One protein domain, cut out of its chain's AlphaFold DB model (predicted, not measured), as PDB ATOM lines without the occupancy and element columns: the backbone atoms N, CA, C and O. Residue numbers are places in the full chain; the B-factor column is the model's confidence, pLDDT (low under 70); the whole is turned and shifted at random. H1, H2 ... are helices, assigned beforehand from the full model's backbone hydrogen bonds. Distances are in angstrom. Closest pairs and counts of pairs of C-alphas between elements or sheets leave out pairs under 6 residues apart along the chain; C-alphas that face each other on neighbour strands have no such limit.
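This is residues 3 to 51 of the 262 residues of the protein "Tox-REase-7 domain-containing protein" of Campylobacter jejuni (UniProt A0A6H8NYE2). A lopsided helical hairpin: the short helix H1 folds back, through a tight link, beside the first part of the much longer H2, and residues 34 to 51 stick out as a free arm, of which 34 to 50 belong to H2. The long helix H2 makes the longest axis, and H1 packs on residues 22 to 33 of it alone, crossing them at a steep tilt of 38 degrees. The printed part has 49 residues with two named helices, H1 then H2, and no named strand; the class is all helix. The whole is only just extended, close to loose, with a radius of gyration of the C-alphas of 14.8 A, and it spans 50 by 17 by 12 A, a rod in outline.

Find C-alpha 3 at (21.040, -27.502, 14.973); from there H1 runs over residues 3 to 14, 16.5 A from first to last C-alpha, and ends at C-alpha 14 at (15.316, -42.725, 12.205). Past the five residues of the link, look for C-alpha 20 at (15.949, -48.886, 26.090), where H2 begins. It covers residues 20 to 50 and measures 44.9 A to C-alpha 50 at (8.456, -4.682, 27.894).

H1 and H2 form a helical hairpin and touch, with 9 pairs of C-alphas within 8 A. Look at Ile 9 and Leu 26, whose C-alphas are the closest of the two helices at 6.3 A. H2 touches H1 with residues 22 to 33 alone. Their lines stand at a steep tilt of 38 degrees, and they run opposite ways. In H1 and H2 every O i to N i+4 pair is within hydrogen-bond range.

The two C-alphas farthest apart are those of Asn 17 and Asn 51, at 49.9 A. Without residues 34 to 51, which stand free, the body spans 24 by 15 by 8 A. The printed part has no cut, and the link from H1 to H2 is tight. The mean pLDDT of the printed part is 83.6, and residue 51 alone is under 70.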
ATOM      1  N   GLN A   3      20.979 -26.676  16.189       84.88
ATOM      2  CA  GLN A   3      21.040 -27.502  14.973       84.88
ATOM      3  C   GLN A   3      21.542 -28.918  15.290       84.88
ATOM      4  O   GLN A   3      20.928 -29.901  14.887       84.88
ATOM      5  N   GLU A   4      22.595 -29.023  16.099       89.38
ATOM      6  CA  GLU A   4      23.154 -30.293  16.574       89.38
ATOM      7  C   GLU A   4      22.138 -31.119  17.390       89.38
ATOM      8  O   GLU A   4      22.024 -32.327  17.189       89.38
ATOM      9  N   LEU A   5      21.350 -30.473  18.264       89.69
ATOM     10  CA  LEU A   5      20.269 -31.128  19.010       89.69
ATOM     11  C   LEU A   5      19.185 -31.679  18.071       89.69
ATOM     12  O   LEU A   5      18.773 -32.825  18.226       89.69
ATOM     13  N   LYS A   6      18.755 -30.887  17.075       92.00
ATOM     14  CA  LYS A   6      17.810 -31.343  16.041       92.00
ATOM     15  C   LYS A   6      18.349 -32.550  15.275       92.00
ATOM     16  O   LYS A   6      17.606 -33.507  15.079       92.00
ATOM     17  N   LYS A   7      19.628 -32.515  14.884       93.56
ATOM     18  CA  LYS A   7      20.284 -33.613  14.167       93.56
ATOM     19  C   LYS A   7      20.288 -34.895  15.008       93.56
ATOM     20  O   LYS A   7      19.712 -35.882  14.579       93.56
ATOM     21  N   LYS A   8      20.780 -34.840  16.253       91.56
ATOM     22  CA  LYS A   8      20.805 -35.998  17.172       91.56
ATOM     23  C   LYS A   8      19.417 -36.592  17.449       91.56
ATOM     24  O   LYS A   8      19.301 -37.804  17.584       91.56
ATOM     25  N   ILE A   9      18.369 -35.765  17.528       92.38
ATOM     26  CA  ILE A   9      16.983 -36.248  17.655       92.38
ATOM     27  C   ILE A   9      16.540 -36.964  16.375       92.38
ATOM     28  O   ILE A   9      16.017 -38.068  16.469       92.38
ATOM     29  N   SER A  10      16.790 -36.384  15.195       92.94
ATOM     30  CA  SER A  10      16.446 -37.003  13.908       92.94
ATOM     31  C   SER A  10      17.183 -38.326  13.684       92.94
ATOM     32  O   SER A  10      16.561 -39.307  13.287       92.94
ATOM     33  N   ASP A  11      18.486 -38.369  13.971       93.00
ATOM     34  CA  ASP A  11      19.323 -39.565  13.830       93.00
ATOM     35  C   ASP A  11      18.792 -40.705  14.724       93.00
ATOM     36  O   ASP A  11      18.626 -41.836  14.269       93.00
ATOM     37  N   LEU A  12      18.431 -40.393  15.979       91.31
ATOM     38  CA  LEU A  12      17.802 -41.351  16.894       91.31
ATOM     39  C   LEU A  12      16.398 -41.765  16.437       91.31
ATOM     40  O   LEU A  12      16.081 -42.951  16.480       91.31
ATOM     41  N   GLN A  13      15.547 -40.828  16.005       91.31
ATOM     42  CA  GLN A  13      14.189 -41.131  15.534       91.31
ATOM     43  C   GLN A  13      14.212 -42.101  14.345       91.31
ATOM     44  O   GLN A  13      13.440 -43.064  14.356       91.31
ATOM     45  N   ASN A  14      15.145 -41.907  13.408       92.19
ATOM     46  CA  ASN A  14      15.316 -42.725  12.205       92.19
ATOM     47  C   ASN A  14      15.845 -44.149  12.475       92.19
ATOM     48  O   ASN A  14      15.588 -45.042  11.667       92.19
ATOM     49  N   ASN A  15      16.543 -44.406  13.591       88.88
ATOM     50  CA  ASN A  15      16.951 -45.769  13.959       88.88
ATOM     51  C   ASN A  15      15.714 -46.613  14.320       88.88
ATOM     52  O   ASN A  15      15.041 -46.322  15.306       88.88
ATOM     53  N   GLN A  16      15.399 -47.667  13.564       80.38
ATOM     54  CA  GLN A  16      14.229 -48.513  13.842       80.38
ATOM     55  C   GLN A  16      14.408 -49.390  15.097       80.38
ATOM     56  O   GLN A  16      13.463 -49.544  15.869       80.38
ATOM     57  N   ASN A  17      15.624 -49.879  15.367       87.56
ATOM     58  CA  ASN A  17      15.916 -50.822  16.452       87.56
ATOM     59  C   ASN A  17      16.568 -50.112  17.650       87.56
ATOM     60  O   ASN A  17      17.743 -50.311  17.957       87.56
ATOM     61  N   LYS A  18      15.795 -49.253  18.323       88.38
ATOM     62  CA  LYS A  18      16.253 -48.476  19.488       88.38
ATOM     63  C   LYS A  18      16.362 -49.356  20.738       88.38
ATOM     64  O   LYS A  18      15.375 -49.953  21.167       88.38
ATOM     65  N   SER A  19      17.513 -49.344  21.401       91.00
ATOM     66  CA  SER A  19      17.652 -49.899  22.752       91.00
ATOM     67  C   SER A  19      16.862 -49.082  23.797       91.00
ATOM     68  O   SER A  19      16.591 -47.891  23.592       91.00
ATOM     69  N   PRO A  20      16.564 -49.641  24.989       90.62
ATOM     70  CA  PRO A  20      15.949 -48.886  26.090       90.62
ATOM     71  C   PRO A  20      16.744 -47.635  26.507       90.62
ATOM     72  O   PRO A  20      16.164 -46.635  26.936       90.62
ATOM     73  N   LYS A  21      18.076 -47.660  26.347       90.56
ATOM     74  CA  LYS A  21      18.954 -46.509  26.610       90.56
ATOM     75  C   LYS A  21      18.748 -45.400  25.575       90.56
ATOM     76  O   LYS A  21      18.629 -44.238  25.959       90.56
ATOM     77  N   GLU A  22      18.647 -45.746  24.292       87.38
ATOM     78  CA  GLU A  22      18.373 -44.790  23.208       87.38
ATOM     79  C   GLU A  22      16.960 -44.207  23.292       87.38
ATOM     80  O   GLU A  22      16.797 -43.008  23.089       87.38
ATOM     81  N   LEU A  23      15.955 -45.003  23.675       85.69
ATOM     82  CA  LEU A  23      14.600 -44.507  23.956       85.69
ATOM     83  C   LEU A  23      14.596 -43.487  25.108       85.69
ATOM     84  O   LEU A  23      14.002 -42.413  24.987       85.69
ATOM     85  N   SER A  24      15.309 -43.776  26.206       81.94
ATOM     86  CA  SER A  24      15.455 -42.830  27.322       81.94
ATOM     87  C   SER A  24      16.194 -41.553  26.903       81.94
ATOM     88  O   SER A  24      15.801 -40.452  27.294       81.94
ATOM     89  N   LEU A  25      17.244 -41.680  26.085       88.44
ATOM     90  CA  LEU A  25      17.994 -40.544  25.552       88.44
ATOM     91  C   LEU A  25      17.126 -39.683  24.625       88.44
ATOM     92  O   LEU A  25      17.074 -38.469  24.816       88.44
ATOM     93  N   LEU A  26      16.401 -40.293  23.685       88.25
ATOM     94  CA  LEU A  26      15.498 -39.603  22.765       88.25
ATOM     95  C   LEU A  26      14.457 -38.779  23.533       88.25
ATOM     96  O   LEU A  26      14.368 -37.570  23.328       88.25
ATOM     97  N   GLY A  27      13.763 -39.384  24.505       79.19
ATOM     98  CA  GLY A  27      12.781 -38.673  25.330       79.19
ATOM     99  C   GLY A  27      13.378 -37.489  26.110       79.19
ATOM    100  O   GLY A  27      12.745 -36.434  26.220       79.19
ATOM    101  N   ARG A  28      14.621 -37.611  26.602       84.00
ATOM    102  CA  ARG A  28      15.356 -36.508  27.255       84.00
ATOM    103  C   ARG A  28      15.720 -35.391  26.271       84.00
ATOM    104  O   ARG A  28      15.595 -34.218  26.624       84.00
ATOM    105  N   LEU A  29      16.147 -35.725  25.053       84.88
ATOM    106  CA  LEU A  29      16.516 -34.749  24.023       84.88
ATOM    107  C   LEU A  29      15.285 -34.018  23.461       84.88
ATOM    108  O   LEU A  29      15.303 -32.794  23.362       84.88
ATOM    109  N   GLU A  30      14.182 -34.720  23.199       83.50
ATOM    110  CA  GLU A  30      12.897 -34.118  22.808       83.50
ATOM    111  C   GLU A  30      12.310 -33.229  23.915       83.50
ATOM    112  O   GLU A  30      11.699 -32.192  23.647       83.50
ATOM    113  N   PHE A  31      12.485 -33.607  25.185       76.62
ATOM    114  CA  PHE A  31      12.144 -32.745  26.318       76.62
ATOM    115  C   PHE A  31      13.027 -31.489  26.348       76.62
ATOM    116  O   PHE A  31      12.516 -30.382  26.525       76.62
ATOM    117  N   LEU A  32      14.340 -31.621  26.133       80.62
ATOM    118  CA  LEU A  32      15.260 -30.484  26.060       80.62
ATOM    119  C   LEU A  32      14.896 -29.531  24.908       80.62
ATOM    120  O   LEU A  32      14.821 -28.323  25.125       80.62
ATOM    121  N   GLN A  33      14.598 -30.066  23.723       82.56
ATOM    122  CA  GLN A  33      14.198 -29.299  22.542       82.56
ATOM    123  C   GLN A  33      12.891 -28.530  22.778       82.56
ATOM    124  O   GLN A  33      12.870 -27.306  22.637       82.56
ATOM    125  N   ARG A  34      11.827 -29.213  23.230       78.00
ATOM    126  CA  ARG A  34      10.539 -28.572  23.561       78.00
ATOM    127  C   ARG A  34      10.707 -27.441  24.575       78.00
ATOM    128  O   ARG A  34      10.074 -26.397  24.445       78.00
ATOM    129  N   ASN A  35      11.591 -27.618  25.555       72.06
ATOM    130  CA  ASN A  35      11.904 -26.582  26.536       72.06
ATOM    131  C   ASN A  35      12.705 -25.401  25.961       72.06
ATOM    132  O   ASN A  35      12.477 -24.269  26.382       72.06
ATOM    133  N   GLN A  36      13.623 -25.630  25.016       77.88
ATOM    134  CA  GLN A  36      14.318 -24.547  24.310       77.88
ATOM    135  C   GLN A  36      13.346 -23.724  23.453       77.88
ATOM    136  O   GLN A  36      13.427 -22.497  23.445       77.88
ATOM    137  N   ASP A  37      12.400 -24.379  22.775       78.75
ATOM    138  CA  ASP A  37      11.386 -23.697  21.967       78.75
ATOM    139  C   ASP A  37      10.368 -22.931  22.832       78.75
ATOM    140  O   ASP A  37      10.028 -21.794  22.498       78.75
ATOM    141  N   LYS A  38       9.945 -23.481  23.983       77.25
ATOM    142  CA  LYS A  38       9.168 -22.736  24.995       77.25
ATOM    143  C   LYS A  38       9.927 -21.507  25.501       77.25
ATOM    144  O   LYS A  38       9.396 -20.404  25.448       77.25
ATOM    145  N   ALA A  39      11.188 -21.668  25.910       75.19
ATOM    146  CA  ALA A  39      12.014 -20.555  26.380       75.19
ATOM    147  C   ALA A  39      12.182 -19.452  25.317       75.19
ATOM    148  O   ALA A  39      12.184 -18.274  25.661       75.19
ATOM    149  N   GLY A  40      12.278 -19.812  24.031       76.62
ATOM    150  CA  GLY A  40      12.241 -18.853  22.922       76.62
ATOM    151  C   GLY A  40      10.937 -18.052  22.895       76.62
ATOM    152  O   GLY A  40      10.969 -16.831  23.016       76.62
ATOM    153  N   LYS A  41       9.788 -18.743  22.851       81.88
ATOM    154  CA  LYS A  41       8.459 -18.104  22.863       81.88
ATOM    155  C   LYS A  41       8.261 -17.179  24.066       81.88
ATOM    156  O   LYS A  41       7.765 -16.072  23.899       81.88
ATOM    157  N   HIS A  42       8.676 -17.603  25.261       79.19
ATOM    158  CA  HIS A  42       8.493 -16.815  26.483       79.19
ATOM    159  C   HIS A  42       9.391 -15.567  26.474       79.19
ATOM    160  O   HIS A  42       8.944 -14.504  26.891       79.19
ATOM    161  N   LYS A  43      10.617 -15.642  25.925       79.19
ATOM    162  CA  LYS A  43      11.456 -14.451  25.683       79.19
ATOM    163  C   LYS A  43      10.802 -13.467  24.715       79.19
ATOM    164  O   LYS A  43      10.897 -12.265  24.938       79.19
ATOM    165  N   ASP A  44      10.165 -13.956  23.656       80.00
ATOM    166  CA  ASP A  44       9.508 -13.089  22.676       80.00
ATOM    167  C   ASP A  44       8.245 -12.430  23.259       80.00
ATOM    168  O   ASP A  44       8.058 -11.229  23.083       80.00
ATOM    169  N   ILE A  45       7.451 -13.161  24.054       80.50
ATOM    170  CA  ILE A  45       6.341 -12.601  24.851       80.50
ATOM    171  C   ILE A  45       6.854 -11.516  25.807       80.50
ATOM    172  O   ILE A  45       6.332 -10.405  25.811       80.50
ATOM    173  N   ILE A  46       7.917 -11.802  26.566       76.12
ATOM    174  CA  ILE A  46       8.553 -10.847  27.486       76.12
ATOM    175  C   ILE A  46       8.974  -9.562  26.755       76.12
ATOM    176  O   ILE A  46       8.662  -8.475  27.230       76.12
ATOM    177  N   LYS A  47       9.607  -9.648  25.574       78.81
ATOM    178  CA  LYS A  47       9.971  -8.458  24.776       78.81
ATOM    179  C   LYS A  47       8.756  -7.612  24.384       78.81
ATOM    180  O   LYS A  47       8.828  -6.390  24.459       78.81
ATOM    181  N   VAL A  48       7.649  -8.245  23.982       80.31
ATOM    182  CA  VAL A  48       6.402  -7.530  23.649       80.31
ATOM    183  C   VAL A  48       5.819  -6.850  24.893       80.31
ATOM    184  O   VAL A  48       5.413  -5.694  24.826       80.31
ATOM    185  N   LEU A  49       5.846  -7.517  26.052       73.81
ATOM    186  CA  LEU A  49       5.353  -6.954  27.315       73.81
ATOM    187  C   LEU A  49       6.256  -5.842  27.895       73.81
ATOM    188  O   LEU A  49       5.771  -5.029  28.682       73.81
ATOM    189  N   GLN A  50       7.542  -5.777  27.520       71.44
ATOM    190  CA  GLN A  50       8.456  -4.682  27.894       71.44
ATOM    191  C   GLN A  50       8.170  -3.384  27.137       71.44
ATOM    192  O   GLN A  50       8.342  -2.307  27.706       71.44
ATOM    193  N   ASN A  51       7.711  -3.485  25.887       63.47
ATOM    194  CA  ASN A  51       7.513  -2.354  24.980       63.47
ATOM    195  C   ASN A  51       6.024  -2.182  24.615       63.47
ATOM    196  O   ASN A  51       5.639  -2.441  23.475       63.47
TER     197      ASN A  51